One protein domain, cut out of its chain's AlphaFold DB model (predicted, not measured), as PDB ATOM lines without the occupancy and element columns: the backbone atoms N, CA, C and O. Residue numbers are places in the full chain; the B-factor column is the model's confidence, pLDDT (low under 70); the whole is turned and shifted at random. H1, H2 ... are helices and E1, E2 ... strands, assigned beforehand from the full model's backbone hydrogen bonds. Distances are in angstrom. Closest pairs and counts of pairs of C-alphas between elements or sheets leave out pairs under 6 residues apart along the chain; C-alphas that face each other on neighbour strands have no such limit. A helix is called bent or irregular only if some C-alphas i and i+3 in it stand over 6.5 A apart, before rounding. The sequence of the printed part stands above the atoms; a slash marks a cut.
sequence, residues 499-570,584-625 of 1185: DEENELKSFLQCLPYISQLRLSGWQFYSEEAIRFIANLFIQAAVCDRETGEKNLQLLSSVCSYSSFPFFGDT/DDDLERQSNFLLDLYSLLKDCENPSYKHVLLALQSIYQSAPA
ATOM      1  N   ASP A 499      -3.350  34.612 -25.568       80.12
ATOM      2  CA  ASP A 499      -3.422  33.623 -24.484       80.12
ATOM      3  C   ASP A 499      -2.106  33.529 -23.689       80.12
ATOM      4  O   ASP A 499      -1.963  32.712 -22.777       80.12
ATOM      5  N   GLU A 500      -1.104  34.347 -24.025       86.88
ATOM      6  CA  GLU A 500       0.177  34.330 -23.330       86.88
ATOM      7  C   GLU A 500       0.079  34.999 -21.957       86.88
ATOM      8  O   GLU A 500      -0.076  36.215 -21.837       86.88
ATOM      9  N   GLU A 501       0.283  34.212 -20.900       86.12
ATOM     10  CA  GLU A 501       0.195  34.666 -19.506       86.12
ATOM     11  C   GLU A 501       1.041  35.921 -19.218       86.12
ATOM     12  O   GLU A 501       0.599  36.833 -18.519       86.12
ATOM     13  N   ASN A 502       2.251  36.008 -19.779       87.56
ATOM     14  CA  ASN A 502       3.135  37.165 -19.588       87.56
ATOM     15  C   ASN A 502       2.594  38.444 -20.244       87.56
ATOM     16  O   ASN A 502       2.805  39.539 -19.711       87.56
ATOM     17  N   GLU A 503       1.910  38.316 -21.380       90.88
ATOM     18  CA  GLU A 503       1.286  39.449 -22.060       90.88
ATOM     19  C   GLU A 503       0.059  39.922 -21.276       90.88
ATOM     20  O   GLU A 503      -0.068  41.116 -21.010       90.88
ATOM     21  N   LEU A 504      -0.765  38.991 -20.780       90.00
ATOM     22  CA  LEU A 504      -1.883  39.300 -19.883       90.00
ATOM     23  C   LEU A 504      -1.405  40.001 -18.607       90.00
ATOM     24  O   LEU A 504      -1.924  41.057 -18.254       90.00
ATOM     25  N   LYS A 505      -0.365  39.477 -17.941       89.44
ATOM     26  CA  LYS A 505       0.248  40.115 -16.761       89.44
ATOM     27  C   LYS A 505       0.747  41.526 -17.073       89.44
ATOM     28  O   LYS A 505       0.555  42.435 -16.268       89.44
ATOM     29  N   SER A 506       1.357  41.724 -18.241       91.31
ATOM     30  CA  SER A 506       1.815  43.044 -18.689       91.31
ATOM     31  C   SER A 506       0.646  43.995 -18.963       91.31
ATOM     32  O   SER A 506       0.724  45.178 -18.629       91.31
ATOM     33  N   PHE A 507      -0.458  43.494 -19.520       93.69
ATOM     34  CA  PHE A 507      -1.663  44.279 -19.769       93.69
ATOM     35  C   PHE A 507      -2.379  44.670 -18.471       93.69
ATOM     36  O   PHE A 507      -2.780  45.821 -18.325       93.69
ATOM     37  N   LEU A 508      -2.459  43.774 -17.481       92.94
ATOM     38  CA  LEU A 508      -3.052  44.080 -16.172       92.94
ATOM     39  C   LEU A 508      -2.345  45.259 -15.475       92.94
ATOM     40  O   LEU A 508      -3.005  46.100 -14.867       92.94
ATOM     41  N   GLN A 509      -1.028  45.415 -15.661       92.50
ATOM     42  CA  GLN A 509      -0.286  46.579 -15.153       92.50
ATOM     43  C   GLN A 509      -0.750  47.915 -15.767       92.50
ATOM     44  O   GLN A 509      -0.513  48.976 -15.185       92.50
ATOM     45  N   CYS A 510      -1.416  47.895 -16.927       93.75
ATOM     46  CA  CYS A 510      -1.956  49.089 -17.579       93.75
ATOM     47  C   CYS A 510      -3.238  49.607 -16.911       93.75
ATOM     48  O   CYS A 510      -3.504  50.806 -16.989       93.75
ATOM     49  N   LEU A 511      -4.006  48.753 -16.221       93.81
ATOM     50  CA  LEU A 511      -5.343  49.070 -15.693       93.81
ATOM     51  C   LEU A 511      -5.437  50.360 -14.856       93.81
ATOM     52  O   LEU A 511      -6.408  51.100 -15.034       93.81
ATOM     53  N   PRO A 512      -4.460  50.723 -13.995       92.50
ATOM     54  CA  PRO A 512      -4.514  51.982 -13.250       92.50
ATOM     55  C   PRO A 512      -4.598  53.237 -14.136       92.50
ATOM     56  O   PRO A 512      -5.090  54.266 -13.673       92.50
ATOM     57  N   TYR A 513      -4.147  53.154 -15.391       92.50
ATOM     58  CA  TYR A 513      -4.077  54.256 -16.356       92.50
ATOM     59  C   TYR A 513      -5.194  54.202 -17.413       92.50
ATOM     60  O   TYR A 513      -5.276  55.087 -18.267       92.50
ATOM     61  N   ILE A 514      -6.066  53.190 -17.357       93.50
ATOM     62  CA  ILE A 514      -7.167  52.991 -18.303       93.50
ATOM     63  C   ILE A 514      -8.461  53.535 -17.694       93.50
ATOM     64  O   ILE A 514      -8.736  53.337 -16.511       93.50
ATOM     65  N   SER A 515      -9.240  54.270 -18.490       92.81
ATOM     66  CA  SER A 515     -10.559  54.775 -18.069       92.81
ATOM     67  C   SER A 515     -11.692  53.822 -18.445       92.81
ATOM     68  O   SER A 515     -12.592  53.616 -17.638       92.81
ATOM     69  N   GLN A 516     -11.624  53.242 -19.642       92.81
ATOM     70  CA  GLN A 516     -12.591  52.292 -20.187       92.81
ATOM     71  C   GLN A 516     -11.854  51.253 -21.031       92.81
ATOM     72  O   GLN A 516     -10.930  51.619 -21.763       92.81
ATOM     73  N   LEU A 517     -12.268  49.991 -20.939       92.06
ATOM     74  CA  LEU A 517     -11.778  48.894 -21.770       92.06
ATOM     75  C   LEU A 517     -12.869  48.453 -22.747       92.06
ATOM     76  O   LEU A 517     -13.920  48.014 -22.300       92.06
ATOM     77  N   ARG A 518     -12.593  48.537 -24.050       88.12
ATOM     78  CA  ARG A 518     -13.504  48.179 -25.150       88.12
ATOM     79  C   ARG A 518     -12.937  47.032 -25.981       88.12
ATOM     80  O   ARG A 518     -11.717  46.870 -26.034       88.12
ATOM     81  N   LEU A 519     -13.804  46.294 -26.663       85.38
ATOM     82  CA  LEU A 519     -13.466  45.229 -27.610       85.38
ATOM     83  C   LEU A 519     -13.999  45.616 -28.996       85.38
ATOM     84  O   LEU A 519     -15.048  46.247 -29.070       85.38
ATOM     85  N   SER A 520     -13.284  45.287 -30.072       76.81
ATOM     86  CA  SER A 520     -13.768  45.501 -31.447       76.81
ATOM     87  C   SER A 520     -14.810  44.449 -31.840       76.81
ATOM     88  O   SER A 520     -14.512  43.261 -31.739       76.81
ATOM     89  N   GLY A 521     -15.974  44.864 -32.338       63.41
ATOM     90  CA  GLY A 521     -17.153  44.036 -32.601       63.41
ATOM     91  C   GLY A 521     -16.852  42.744 -33.357       63.41
ATOM     92  O   GLY A 521     -16.845  41.672 -32.757       63.41
ATOM     93  N   TRP A 522     -16.516  42.825 -34.647       57.09
ATOM     94  CA  TRP A 522     -16.448  41.667 -35.557       57.09
ATOM     95  C   TRP A 522     -15.552  40.506 -35.099       57.09
ATOM     96  O   TRP A 522     -15.856  39.345 -35.363       57.09
ATOM     97  N   GLN A 523     -14.447  40.787 -34.402       59.00
ATOM     98  CA  GLN A 523     -13.530  39.739 -33.937       59.00
ATOM     99  C   GLN A 523     -13.913  39.165 -32.569       59.00
ATOM    100  O   GLN A 523     -13.468  38.071 -32.238       59.00
ATOM    101  N   PHE A 524     -14.716  39.873 -31.768       59.31
ATOM    102  CA  PHE A 524     -15.009  39.495 -30.383       59.31
ATOM    103  C   PHE A 524     -16.414  38.892 -30.172       59.31
ATOM    104  O   PHE A 524     -16.848  38.750 -29.028       59.31
ATOM    105  N   TYR A 525     -17.091  38.469 -31.246       64.38
ATOM    106  CA  TYR A 525     -18.374  37.744 -31.194       64.38
ATOM    107  C   TYR A 525     -18.245  36.218 -31.067       64.38
ATOM    108  O   TYR A 525     -19.248  35.511 -31.047       64.38
ATOM    109  N   SER A 526     -17.027  35.683 -30.987       73.62
ATOM    110  CA  SER A 526     -16.813  34.237 -30.931       73.62
ATOM    111  C   SER A 526     -16.742  33.698 -29.495       73.62
ATOM    112  O   SER A 526     -16.438  34.425 -28.543       73.62
ATOM    113  N   GLU A 527     -16.966  32.392 -29.324       78.88
ATOM    114  CA  GLU A 527     -16.793  31.712 -28.031       78.88
ATOM    115  C   GLU A 527     -15.371  31.933 -27.473       78.88
ATOM    116  O   GLU A 527     -15.171  32.098 -26.268       78.88
ATOM    117  N   GLU A 528     -14.365  32.013 -28.348       81.25
ATOM    118  CA  GLU A 528     -12.976  32.301 -27.985       81.25
ATOM    119  C   GLU A 528     -12.808  33.682 -27.347       81.25
ATOM    120  O   GLU A 528     -12.030  33.823 -26.404       81.25
ATOM    121  N   ALA A 529     -13.554  34.687 -27.805       81.06
ATOM    122  CA  ALA A 529     -13.513  36.030 -27.243       81.06
ATOM    123  C   ALA A 529     -14.102  36.077 -25.825       81.06
ATOM    124  O   ALA A 529     -13.506  36.666 -24.917       81.06
ATOM    125  N   ILE A 530     -15.225  35.387 -25.602       85.94
ATOM    126  CA  ILE A 530     -15.834  35.231 -24.273       85.94
ATOM    127  C   ILE A 530     -14.862  34.502 -23.334       85.94
ATOM    128  O   ILE A 530     -14.616  34.948 -22.207       85.94
ATOM    129  N   ARG A 531     -14.230  33.422 -23.815       86.31
ATOM    130  CA  ARG A 531     -13.202  32.679 -23.071       86.31
ATOM    131  C   ARG A 531     -11.984  33.537 -22.753       86.31
ATOM    132  O   ARG A 531     -11.462  33.448 -21.643       86.31
ATOM    133  N   PHE A 532     -11.540  34.380 -23.682       88.62
ATOM    134  CA  PHE A 532     -10.448  35.318 -23.445       88.62
ATOM    135  C   PHE A 532     -10.786  36.305 -22.322       88.62
ATOM    136  O   PHE A 532      -9.985  36.474 -21.402       88.62
ATOM    137  N   ILE A 533     -11.973  36.921 -22.341       89.81
ATOM    138  CA  ILE A 533     -12.382  37.852 -21.280       89.81
ATOM    139  C   ILE A 533     -12.494  37.132 -19.938       89.81
ATOM    140  O   ILE A 533     -11.953  37.621 -18.943       89.81
ATOM    141  N   ALA A 534     -13.088  35.937 -19.899       88.50
ATOM    142  CA  ALA A 534     -13.094  35.107 -18.697       88.50
ATOM    143  C   ALA A 534     -11.664  34.843 -18.181       88.50
ATOM    144  O   ALA A 534     -11.376  35.081 -17.005       88.50
ATOM    145  N   ASN A 535     -10.741  34.443 -19.064       87.88
ATOM    146  CA  ASN A 535      -9.329  34.220 -18.740       87.88
ATOM    147  C   ASN A 535      -8.633  35.484 -18.223       87.88
ATOM    148  O   ASN A 535      -7.851  35.397 -17.276       87.88
ATOM    149  N   LEU A 536      -8.939  36.662 -18.771       91.06
ATOM    150  CA  LEU A 536      -8.385  37.933 -18.311       91.06
ATOM    151  C   LEU A 536      -8.810  38.248 -16.865       91.06
ATOM    152  O   LEU A 536      -7.967  38.618 -16.042       91.06
ATOM    153  N   PHE A 537     -10.085  38.041 -16.519       91.00
ATOM    154  CA  PHE A 537     -10.567  38.198 -15.140       91.00
ATOM    155  C   PHE A 537      -9.975  37.150 -14.188       91.00
ATOM    156  O   PHE A 537      -9.602  37.479 -13.058       91.00
ATOM    157  N   ILE A 538      -9.836  35.900 -14.635       87.62
ATOM    158  CA  ILE A 538      -9.182  34.841 -13.854       87.62
ATOM    159  C   ILE A 538      -7.727  35.217 -13.576       87.62
ATOM    160  O   ILE A 538      -7.282  35.141 -12.429       87.62
ATOM    161  N   GLN A 539      -7.000  35.674 -14.596       88.94
ATOM    162  CA  GLN A 539      -5.612  36.089 -14.458       88.94
ATOM    163  C   GLN A 539      -5.478  37.281 -13.503       88.94
ATOM    164  O   GLN A 539      -4.566  37.293 -12.677       88.94
ATOM    165  N   ALA A 540      -6.414  38.236 -13.539       91.31
ATOM    166  CA  ALA A 540      -6.460  39.337 -12.579       91.31
ATOM    167  C   ALA A 540      -6.630  38.833 -11.135       91.31
ATOM    168  O   ALA A 540      -5.887  39.248 -10.248       91.31
ATOM    169  N   ALA A 541      -7.534  37.876 -10.901       88.75
ATOM    170  CA  ALA A 541      -7.734  37.273  -9.583       88.75
ATOM    171  C   ALA A 541      -6.506  36.481  -9.090       88.75
ATOM    172  O   ALA A 541      -6.207  36.478  -7.893       88.75
ATOM    173  N   VAL A 542      -5.787  35.807  -9.996       87.19
ATOM    174  CA  VAL A 542      -4.517  35.131  -9.682       87.19
ATOM    175  C   VAL A 542      -3.451  36.160  -9.302       87.19
ATOM    176  O   VAL A 542      -2.836  36.033  -8.243       87.19
ATOM    177  N   CYS A 543      -3.287  37.221 -10.096       85.62
ATOM    178  CA  CYS A 543      -2.332  38.292  -9.820       85.62
ATOM    179  C   CYS A 543      -2.607  39.004  -8.489       85.62
ATOM    180  O   CYS A 543      -1.656  39.297  -7.765       85.62
ATOM    181  N   ASP A 544      -3.870  39.228  -8.122       88.81
ATOM    182  CA  ASP A 544      -4.240  39.842  -6.837       88.81
ATOM    183  C   ASP A 544      -3.782  38.995  -5.644       88.81
ATOM    184  O   ASP A 544      -3.315  39.526  -4.635       88.81
ATOM    185  N   ARG A 545      -3.841  37.662  -5.764       84.62
ATOM    186  CA  ARG A 545      -3.339  36.741  -4.730       84.62
ATOM    187  C   ARG A 545      -1.814  36.708  -4.660       84.62
ATOM    188  O   ARG A 545      -1.271  36.583  -3.568       84.62
ATOM    189  N   GLU A 546      -1.139  36.787  -5.806       84.00
ATOM    190  CA  GLU A 546       0.326  36.723  -5.895       84.00
ATOM    191  C   GLU A 546       1.004  38.026  -5.451       84.00
ATOM    192  O   GLU A 546       2.022  37.996  -4.759       84.00
ATOM    193  N   THR A 547       0.453  39.172  -5.854       81.94
ATOM    194  CA  THR A 547       1.090  40.494  -5.708       81.94
ATOM    195  C   THR A 547       0.461  41.357  -4.615       81.94
ATOM    196  O   THR A 547       1.101  42.291  -4.133       81.94
ATOM    197  N   GLY A 548      -0.778  41.058  -4.202       77.56
ATOM    198  CA  GLY A 548      -1.568  41.903  -3.302       77.56
ATOM    199  C   GLY A 548      -2.153  43.156  -3.968       77.56
ATOM    200  O   GLY A 548      -2.718  44.006  -3.275       77.56
ATOM    201  N   GLU A 549      -2.008  43.299  -5.288       82.12
ATOM    202  CA  GLU A 549      -2.667  44.346  -6.068       82.12
ATOM    203  C   GLU A 549      -4.187  44.105  -6.156       82.12
ATOM    204  O   GLU A 549      -4.707  43.086  -5.707       82.12
ATOM    205  N   LYS A 550      -4.922  45.092  -6.680       88.50
ATOM    206  CA  LYS A 550      -6.387  45.045  -6.845       88.50
ATOM    207  C   LYS A 550      -6.777  45.061  -8.324       88.50
ATOM    208  O   LYS A 550      -7.670  45.810  -8.726       88.50
ATOM    209  N   ASN A 551      -6.070  44.289  -9.142       90.38
ATOM    210  CA  ASN A 551      -6.270  44.193 -10.583       90.38
ATOM    211  C   ASN A 551      -7.682  43.724 -10.924       90.38
ATOM    212  O   ASN A 551      -8.269  44.268 -11.851       90.38
ATOM    213  N   LEU A 552      -8.276  42.806 -10.154       90.44
ATOM    214  CA  LEU A 552      -9.647  42.352 -10.403       90.44
ATOM    215  C   LEU A 552     -10.667  43.488 -10.214       90.44
ATOM    216  O   LEU A 552     -11.567  43.673 -11.033       90.44
ATOM    217  N   GLN A 553     -10.493  44.295  -9.161       90.81
ATOM    218  CA  GLN A 553     -11.340  45.463  -8.907       90.81
ATOM    219  C   GLN A 553     -11.136  46.550  -9.974       90.81
ATOM    220  O   GLN A 553     -12.104  47.166 -10.418       90.81
ATOM    221  N   LEU A 554      -9.889  46.791 -10.389       93.12
ATOM    222  CA  LEU A 554      -9.568  47.758 -11.440       93.12
ATOM    223  C   LEU A 554     -10.127  47.325 -12.798       93.12
ATOM    224  O   LEU A 554     -10.718  48.152 -13.485       93.12
ATOM    225  N   LEU A 555      -9.985  46.045 -13.157       94.12
ATOM    226  CA  LEU A 555     -10.503  45.484 -14.402       94.12
ATOM    227  C   LEU A 555     -12.025  45.609 -14.453       94.12
ATOM    228  O   LEU A 555     -12.570  46.121 -15.424       94.12
ATOM    229  N   SER A 556     -12.709  45.241 -13.369       92.12
ATOM    230  CA  SER A 556     -14.155  45.423 -13.297       92.12
ATOM    231  C   SER A 556     -14.561  46.897 -13.425       92.12
ATOM    232  O   SER A 556     -15.481  47.232 -14.171       92.12
ATOM    233  N   SER A 557     -13.824  47.810 -12.783       93.44
ATOM    234  CA  SER A 557     -14.090  49.249 -12.872       93.44
ATOM    235  C   SER A 557     -13.945  49.810 -14.289       93.44
ATOM    236  O   SER A 557     -14.720  50.696 -14.636       93.44
ATOM    237  N   VAL A 558     -12.982  49.346 -15.094       94.00
ATOM    238  CA  VAL A 558     -12.808  49.836 -16.478       94.00
ATOM    239  C   VAL A 558     -13.817  49.231 -17.457       94.00
ATOM    240  O   VAL A 558     -13.981  49.770 -18.545       94.00
ATOM    241  N   CYS A 559     -14.513  48.160 -17.070       93.12
ATOM    242  CA  CYS A 559     -15.597  47.541 -17.843       93.12
ATOM    243  C   CYS A 559     -17.004  47.965 -17.367       93.12
ATOM    244  O   CYS A 559     -18.001  47.604 -17.980       93.12
ATOM    245  N   SER A 560     -17.117  48.719 -16.265       90.62
ATOM    246  CA  SER A 560     -18.405  49.103 -15.661       90.62
ATOM    247  C   SER A 560     -18.978  50.380 -16.294       90.62
ATOM    248  O   SER A 560     -18.960  51.454 -15.692       90.62
ATOM    249  N   TYR A 561     -19.467  50.279 -17.530       88.88
ATOM    250  CA  TYR A 561     -20.184  51.345 -18.243       88.88
ATOM    251  C   TYR A 561     -21.222  50.734 -19.193       88.88
ATOM    252  O   TYR A 561     -21.052  49.605 -19.637       88.88
ATOM    253  N   SER A 562     -22.304  51.452 -19.506       86.38
ATOM    254  CA  SER A 562     -23.519  50.867 -20.104       86.38
ATOM    255  C   SER A 562     -23.355  50.215 -21.477       86.38
ATOM    256  O   SER A 562     -24.152  49.358 -21.844       86.38
ATOM    257  N   SER A 563     -22.323  50.599 -22.216       83.88
ATOM    258  CA  SER A 563     -22.045  50.140 -23.575       83.88
ATOM    259  C   SER A 563     -20.875  49.151 -23.676       83.88
ATOM    260  O   SER A 563     -20.330  48.917 -24.756       83.88
ATOM    261  N   PHE A 564     -20.438  48.586 -22.549       87.88
ATOM    262  CA  PHE A 564     -19.463  47.499 -22.540       87.88
ATOM    263  C   PHE A 564     -20.096  46.211 -23.106       87.88
ATOM    264  O   PHE A 564     -21.173  45.850 -22.633       87.88
ATOM    265  N   PRO A 565     -19.450  45.481 -24.035       82.88
ATOM    266  CA  PRO A 565     -18.037  45.617 -24.404       82.88
ATOM    267  C   PRO A 565     -17.727  46.393 -25.704       82.88
ATOM    268  O   PRO A 565     -16.551  46.703 -25.908       82.88
ATOM    269  N   PHE A 566     -18.715  46.760 -26.534       77.69
ATOM    270  CA  PHE A 566     -18.498  47.081 -27.965       77.69
ATOM    271  C   PHE A 566     -18.674  48.551 -28.421       77.69
ATOM    272  O   PHE A 566     -18.513  48.834 -29.597       77.69
ATOM    273  N   PHE A 567     -18.984  49.522 -27.550       62.22
ATOM    274  CA  PHE A 567     -19.351  50.901 -27.966       62.22
ATOM    275  C   PHE A 567     -18.549  51.543 -29.132       62.22
ATOM    276  O   PHE A 567     -17.369  51.884 -28.951       62.22
ATOM    277  N   GLY A 568     -19.247  51.859 -30.237       54.84
ATOM    278  CA  GLY A 568     -18.783  52.726 -31.333       54.84
ATOM    279  C   GLY A 568     -18.261  52.021 -32.593       54.84
ATOM    280  O   GLY A 568     -17.337  52.554 -33.200       54.84
ATOM    281  N   ASP A 569     -18.798  50.851 -32.956       51.34
ATOM    282  CA  ASP A 569     -18.398  50.066 -34.142       51.34
ATOM    283  C   ASP A 569     -19.282  50.271 -35.391       51.34
ATOM    284  O   ASP A 569     -19.141  49.536 -36.361       51.34
ATOM    285  N   THR A 570     -20.106  51.325 -35.434       44.41
ATOM    286  CA  THR A 570     -21.026  51.657 -36.547       44.41
ATOM    287  C   THR A 570     -20.345  52.040 -37.871       44.41
ATOM    288  O   THR A 570     -21.001  52.536 -38.775       44.41
ATOM    289  N   ASP A 584     -30.450  47.652 -33.923       55.16
ATOM    290  CA  ASP A 584     -30.933  46.669 -32.938       55.16
ATOM    291  C   ASP A 584     -29.984  45.470 -32.768       55.16
ATOM    292  O   ASP A 584     -29.845  44.927 -31.662       55.16
ATOM    293  N   ASP A 585     -29.280  45.112 -33.840       66.81
ATOM    294  CA  ASP A 585     -28.368  43.973 -33.921       66.81
ATOM    295  C   ASP A 585     -27.205  44.096 -32.919       66.81
ATOM    296  O   ASP A 585     -26.817  43.133 -32.249       66.81
ATOM    297  N   ASP A 586     -26.674  45.305 -32.731       72.06
ATOM    298  CA  ASP A 586     -25.546  45.550 -31.827       72.06
ATOM    299  C   ASP A 586     -25.926  45.438 -30.339       72.06
ATOM    300  O   ASP A 586     -25.138  44.944 -29.517       72.06
ATOM    301  N   LEU A 587     -27.141  45.856 -29.962       79.38
ATOM    302  CA  LEU A 587     -27.644  45.727 -28.588       79.38
ATOM    303  C   LEU A 587     -27.979  44.272 -28.236       79.38
ATOM    304  O   LEU A 587     -27.751  43.833 -27.097       79.38
ATOM    305  N   GLU A 588     -28.482  43.515 -29.211       82.19
ATOM    306  CA  GLU A 588     -28.677  42.073 -29.094       82.19
ATOM    307  C   GLU A 588     -27.347  41.352 -28.890       82.19
ATOM    308  O   GLU A 588     -27.172  40.622 -27.906       82.19
ATOM    309  N   ARG A 589     -26.352  41.637 -29.735       80.50
ATOM    310  CA  ARG A 589     -25.001  41.071 -29.617       80.50
ATOM    311  C   ARG A 589     -24.357  41.391 -28.268       80.50
ATOM    312  O   ARG A 589     -23.755  40.511 -27.645       80.50
ATOM    313  N   GLN A 590     -24.512  42.621 -27.769       85.75
ATOM    314  CA  GLN A 590     -24.027  43.017 -26.442       85.75
ATOM    315  C   GLN A 590     -24.659  42.168 -25.326       85.75
ATOM    316  O   GLN A 590     -23.959  41.690 -24.427       85.75
ATOM    317  N   SER A 591     -25.979  41.991 -25.376       88.19
ATOM    318  CA  SER A 591     -26.734  41.230 -24.379       88.19
ATOM    319  C   SER A 591     -26.343  39.753 -24.407       88.19
ATOM    320  O   SER A 591     -26.034  39.180 -23.360       88.19
ATOM    321  N   ASN A 592     -26.247  39.169 -25.603       86.50
ATOM    322  CA  ASN A 592     -25.805  37.794 -25.816       86.50
ATOM    323  C   ASN A 592     -24.401  37.542 -25.256       86.50
ATOM    324  O   ASN A 592     -24.218  36.608 -24.475       86.50
ATOM    325  N   PHE A 593     -23.443  38.426 -25.547       88.06
ATOM    326  CA  PHE A 593     -22.083  38.325 -25.016       88.06
ATOM    327  C   PHE A 593     -22.050  38.279 -23.479       88.06
ATOM    328  O   PHE A 593     -21.329  37.477 -22.880       88.06
ATOM    329  N   LEU A 594     -22.826  39.146 -22.819       89.94
ATOM    330  CA  LEU A 594     -22.877  39.218 -21.358       89.94
ATOM    331  C   LEU A 594     -23.542  37.977 -20.744       89.94
ATOM    332  O   LEU A 594     -23.059  37.468 -19.734       89.94
ATOM    333  N   LEU A 595     -24.609  37.456 -21.355       89.75
ATOM    334  CA  LEU A 595     -25.249  36.217 -20.899       89.75
ATOM    335  C   LEU A 595     -24.300  35.017 -21.024       89.75
ATOM    336  O   LEU A 595     -24.163  34.240 -20.075       89.75
ATOM    337  N   ASP A 596     -23.585  34.906 -22.141       88.38
ATOM    338  CA  ASP A 596     -22.663  33.796 -22.384       88.38
ATOM    339  C   ASP A 596     -21.440  33.862 -21.452       88.38
ATOM    340  O   ASP A 596     -21.010  32.842 -20.906       88.38
ATOM    341  N   LEU A 597     -20.928  35.068 -21.169       89.25
ATOM    342  CA  LEU A 597     -19.870  35.279 -20.177       89.25
ATOM    343  C   LEU A 597     -20.306  34.853 -18.766       89.25
ATOM    344  O   LEU A 597     -19.523  34.230 -18.042       89.25
ATOM    345  N   TYR A 598     -21.539  35.181 -18.363       89.44
ATOM    346  CA  TYR A 598     -22.086  34.746 -17.078       89.44
ATOM    347  C   TYR A 598     -22.186  33.218 -17.012       89.44
ATOM    348  O   TYR A 598     -21.696  32.615 -16.053       89.44
ATOM    349  N   SER A 599     -22.761  32.598 -18.048       88.88
ATOM    350  CA  SER A 599     -22.932  31.145 -18.131       88.88
ATOM    351  C   SER A 599     -21.592  30.414 -18.024       88.88
ATOM    352  O   SER A 599     -21.445  29.508 -17.203       88.88
ATOM    353  N   LEU A 600     -20.576  30.864 -18.773       86.69
ATOM    354  CA  LEU A 600     -19.243  30.260 -18.766       86.69
ATOM    355  C   LEU A 600     -18.599  30.273 -17.370       86.69
ATOM    356  O   LEU A 600     -17.962  29.303 -16.956       86.69
ATOM    357  N   LEU A 601     -18.740  31.375 -16.631       84.00
ATOM    358  CA  LEU A 601     -18.112  31.536 -15.317       84.00
ATOM    359  C   LEU A 601     -18.886  30.849 -14.189       84.00
ATOM    360  O   LEU A 601     -18.276  30.450 -13.193       84.00
ATOM    361  N   LYS A 602     -20.206  30.715 -14.333       81.44
ATOM    362  CA  LYS A 602     -21.085  30.059 -13.362       81.44
ATOM    363  C   LYS A 602     -20.791  28.564 -13.244       81.44
ATOM    364  O   LYS A 602     -20.673  28.060 -12.126       81.44
ATOM    365  N   ASP A 603     -20.637  27.879 -14.373       71.19
ATOM    366  CA  ASP A 603     -20.479  26.417 -14.420       71.19
ATOM    367  C   ASP A 603     -19.080  25.941 -13.983       71.19
ATOM    368  O   ASP A 603     -18.799  24.745 -13.884       71.19
ATOM    369  N   CYS A 604     -18.185  26.875 -13.659       67.00
ATOM    370  CA  CYS A 604     -16.829  26.574 -13.233       67.00
ATOM    371  C   CYS A 604     -16.735  26.250 -11.729       67.00
ATOM    372  O   CYS A 604     -16.916  27.103 -10.859       67.00
ATOM    373  N   GLU A 605     -16.315  25.025 -11.397       62.75
ATOM    374  CA  GLU A 605     -16.175  24.551 -10.006       62.75
ATOM    375  C   GLU A 605     -15.025  25.209  -9.208       62.75
ATOM    376  O   GLU A 605     -14.916  25.045  -7.988       62.75
ATOM    377  N   ASN A 606     -14.132  25.956  -9.861       68.06
ATOM    378  CA  ASN A 606     -12.915  26.465  -9.232       68.06
ATOM    379  C   ASN A 606     -13.201  27.693  -8.322       68.06
ATOM    380  O   ASN A 606     -13.797  28.674  -8.767       68.06
ATOM    381  N   PRO A 607     -12.721  27.717  -7.057       68.19
ATOM    382  CA  PRO A 607     -12.977  28.803  -6.102       68.19
ATOM    383  C   PRO A 607     -12.591  30.211  -6.581       68.19
ATOM    384  O   PRO A 607     -13.149  31.199  -6.099       68.19
ATOM    385  N   SER A 608     -11.625  30.331  -7.496       67.25
ATOM    386  CA  SER A 608     -11.249  31.611  -8.109       67.25
ATOM    387  C   SER A 608     -12.373  32.200  -8.969       67.25
ATOM    388  O   SER A 608     -12.541  33.414  -8.969       67.25
ATOM    389  N   TYR A 609     -13.203  31.365  -9.602       73.94
ATOM    390  CA  TYR A 609     -14.316  31.803 -10.452       73.94
ATOM    391  C   TYR A 609     -15.436  32.458  -9.649       73.94
ATOM    392  O   TYR A 609     -15.982  33.465 -10.076       73.94
ATOM    393  N   LYS A 610     -15.710  31.987  -8.426       74.88
ATOM    394  CA  LYS A 610     -16.687  32.642  -7.535       74.88
ATOM    395  C   LYS A 610     -16.283  34.069  -7.165       74.88
ATOM    396  O   LYS A 610     -17.133  34.947  -7.061       74.88
ATOM    397  N   HIS A 611     -14.985  34.302  -6.973       80.12
ATOM    398  CA  HIS A 611     -14.465  35.644  -6.696       80.12
ATOM    399  C   HIS A 611     -14.543  36.536  -7.941       80.12
ATOM    400  O   HIS A 611     -14.869  37.714  -7.819       80.12
ATOM    401  N   VAL A 612     -14.288  35.970  -9.126       85.38
ATOM    402  CA  VAL A 612     -14.458  36.658 -10.412       85.38
ATOM    403  C   VAL A 612     -15.922  37.027 -10.652       85.38
ATOM    404  O   VAL A 612     -16.195  38.178 -10.971       85.38
ATOM    405  N   LEU A 613     -16.862  36.105 -10.431       85.62
ATOM    406  CA  LEU A 613     -18.292  36.347 -10.623       85.62
ATOM    407  C   LEU A 613     -18.765  37.538  -9.782       85.62
ATOM    408  O   LEU A 613     -19.370  38.460 -10.316       85.62
ATOM    409  N   LEU A 614     -18.388  37.584  -8.498       85.00
ATOM    410  CA  LEU A 614     -18.665  38.729  -7.621       85.00
ATOM    411  C   LEU A 614     -18.063  40.041  -8.145       85.00
ATOM    412  O   LEU A 614     -18.685  41.091  -8.016       85.00
ATOM    413  N   ALA A 615     -16.871  40.000  -8.745       86.50
ATOM    414  CA  ALA A 615     -16.260  41.186  -9.334       86.50
ATOM    415  C   ALA A 615     -17.005  41.673 -10.583       86.50
ATOM    416  O   ALA A 615     -17.060  42.880 -10.802       86.50
ATOM    417  N   LEU A 616     -17.619  40.780 -11.368       88.62
ATOM    418  CA  LEU A 616     -18.437  41.166 -12.522       88.62
ATOM    419  C   LEU A 616     -19.748  41.856 -12.131       88.62
ATOM    420  O   LEU A 616     -20.381  42.468 -12.987       88.62
ATOM    421  N   GLN A 617     -20.159  41.815 -10.860       88.88
ATOM    422  CA  GLN A 617     -21.427  42.405 -10.425       88.88
ATOM    423  C   GLN A 617     -21.563  43.885 -10.804       88.88
ATOM    424  O   GLN A 617     -22.628  44.301 -11.254       88.88
ATOM    425  N   SER A 618     -20.498  44.685 -10.692       89.12
ATOM    426  CA  SER A 618     -20.541  46.097 -11.105       89.12
ATOM    427  C   SER A 618     -20.683  46.287 -12.617       89.12
ATOM    428  O   SER A 618     -21.237  47.302 -13.046       89.12
ATOM    429  N   ILE A 619     -20.251  45.310 -13.422       91.81
ATOM    430  CA  ILE A 619     -20.441  45.322 -14.876       91.81
ATOM    431  C   ILE A 619     -21.911  45.083 -15.185       91.81
ATOM    432  O   ILE A 619     -22.501  45.943 -15.817       91.81
ATOM    433  N   TYR A 620     -22.534  44.023 -14.659       90.88
ATOM    434  CA  TYR A 620     -23.964  43.747 -14.889       90.88
ATOM    435  C   TYR A 620     -24.894  44.821 -14.298       90.88
ATOM    436  O   TYR A 620     -25.963  45.097 -14.833       90.88
ATOM    437  N   GLN A 621     -24.478  45.508 -13.226       89.44
ATOM    438  CA  GLN A 621     -25.190  46.699 -12.733       89.44
ATOM    439  C   GLN A 621     -25.153  47.863 -13.738       89.44
ATOM    440  O   GLN A 621     -26.072  48.684 -13.771       89.44
ATOM    441  N   SER A 622     -24.103  47.943 -14.557       90.12
ATOM    442  CA  SER A 622     -23.864  49.045 -15.490       90.12
ATOM    443  C   SER A 622     -24.328  48.722 -16.913       90.12
ATOM    444  O   SER A 622     -25.000  49.561 -17.508       90.12
ATOM    445  N   ALA A 623     -24.052  47.518 -17.417       88.81
ATOM    446  CA  ALA A 623     -24.252  47.046 -18.785       88.81
ATOM    447  C   ALA A 623     -25.118  45.769 -18.838       88.81
ATOM    448  O   ALA A 623     -25.015  44.941 -17.931       88.81
ATOM    449  N   PRO A 624     -25.927  45.591 -19.894       89.31
ATOM    450  CA  PRO A 624     -26.157  46.548 -20.976       89.31
ATOM    451  C   PRO A 624     -27.049  47.715 -20.509       89.31
ATOM    452  O   PRO A 624     -27.519  47.746 -19.366       89.31
ATOM    453  N   ALA A 625     -27.243  48.734 -21.349       87.75
ATOM    454  CA  ALA A 625     -28.210  49.802 -21.064       87.75
ATOM    455  C   ALA A 625     -29.651  49.262 -21.087       87.75
ATOM    456  O   ALA A 625     -30.437  49.555 -20.186       87.75
TER     457      ALA A 625
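Overview. This is residues 499 to 570 and 584 to 625 of the 1185 residues of an uncharacterized protein of Paramormyrops kingsleyae (UniProt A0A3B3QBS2). A compact cluster of helices is built round the long helix H2: H3, H5 and H4 make a curved layer over one side of it, with H5 between H3 and H4, and H1 crosses H2 on the other side. H2 and H3 form one helical hairpin, H4 and H5 another, and the lone strand E1 runs close by H3. The printed part has 114 residues with five named helices and one named strand, in the order H1, E1, H2, H3, H4, H5; the class is mostly helix. The whole is compact, with a radius of gyration of the C-alphas of 13.5 A and spans of 42 by 32 by 27 A.

Along the chain. H1, residues 501 to 508, begins at C-alpha 501 (0.195, 34.666, -19.506). A tight link leads to E1, residues 514 to 519, and a short link to H2, residues 527 to 547, 29.9 A long from C-alpha 527 at (-16.793, 31.712, -28.031). After a tight link comes H3, residues 551 to 559. Beyond the cut, H4 spans residues 584 to 602, 27.5 A, and a tight link leads to H5, residues 607 to 622, 24.8 A, ending at C-alpha 622 (-23.864, 49.045, -15.490). H5 has a kink of 32 degrees near residue 615 and is irregular, but only just: C-alphas 615 and 618 are 6.8 A apart.

Arrangement. H2 is the hub, touching four helices. H1 touches residues 536 to 543 of H2, about perpendicular at 79 degrees; the closest C-alphas, of Leu 504 and Leu 536, are 6.8 A apart. H3 touches H2 at a steep tilt of 39 degrees, opposite ways, closest at the C-alphas of Ala 540 and Leu 552, 4.9 A. H5 touches H2 at a steep tilt of 67 degrees, closest at the C-alphas of Phe 537 and Val 612, 6.3 A. H4 touches residues 530 to 534 of H2 at a steep tilt of 49 degrees, closest at the C-alphas of Ile 530 and Leu 597, 5.8 A. H5 touches H3 at a shallow tilt of 27 degrees, the same way, closest at the C-alphas of Ser 556 and Leu 616, 6.1 A. H5 touches H4 at a shallow tilt of 25 degrees, opposite ways, closest at the C-alphas of Leu 601 and Tyr 609, 6.2 A. E1 pairs with no named strand; its closest C-alpha to H3 is that of Gln 516, 4.5 A from that of Val 558. H1 is apart from H4 and H5. Each O i to N i+4 pair is within hydrogen-bond range in H1, H2, H3 and H4; in H5 9 of 12 are.

Size, cuts and confidence. The C-alphas farthest apart, of Glu 546 and Asp 584, are 42.5 A from each other. Residues 571 to 583 are not printed, and C-alphas 570 and 584 are 11.7 A apart across this cut, in the link from H3 to H4. Of the links printed whole, none is long. The mean pLDDT of the printed part is 83.4; it is under 70 at residues 521 to 525, 567 to 570, 584 to 585 and 604 to 608.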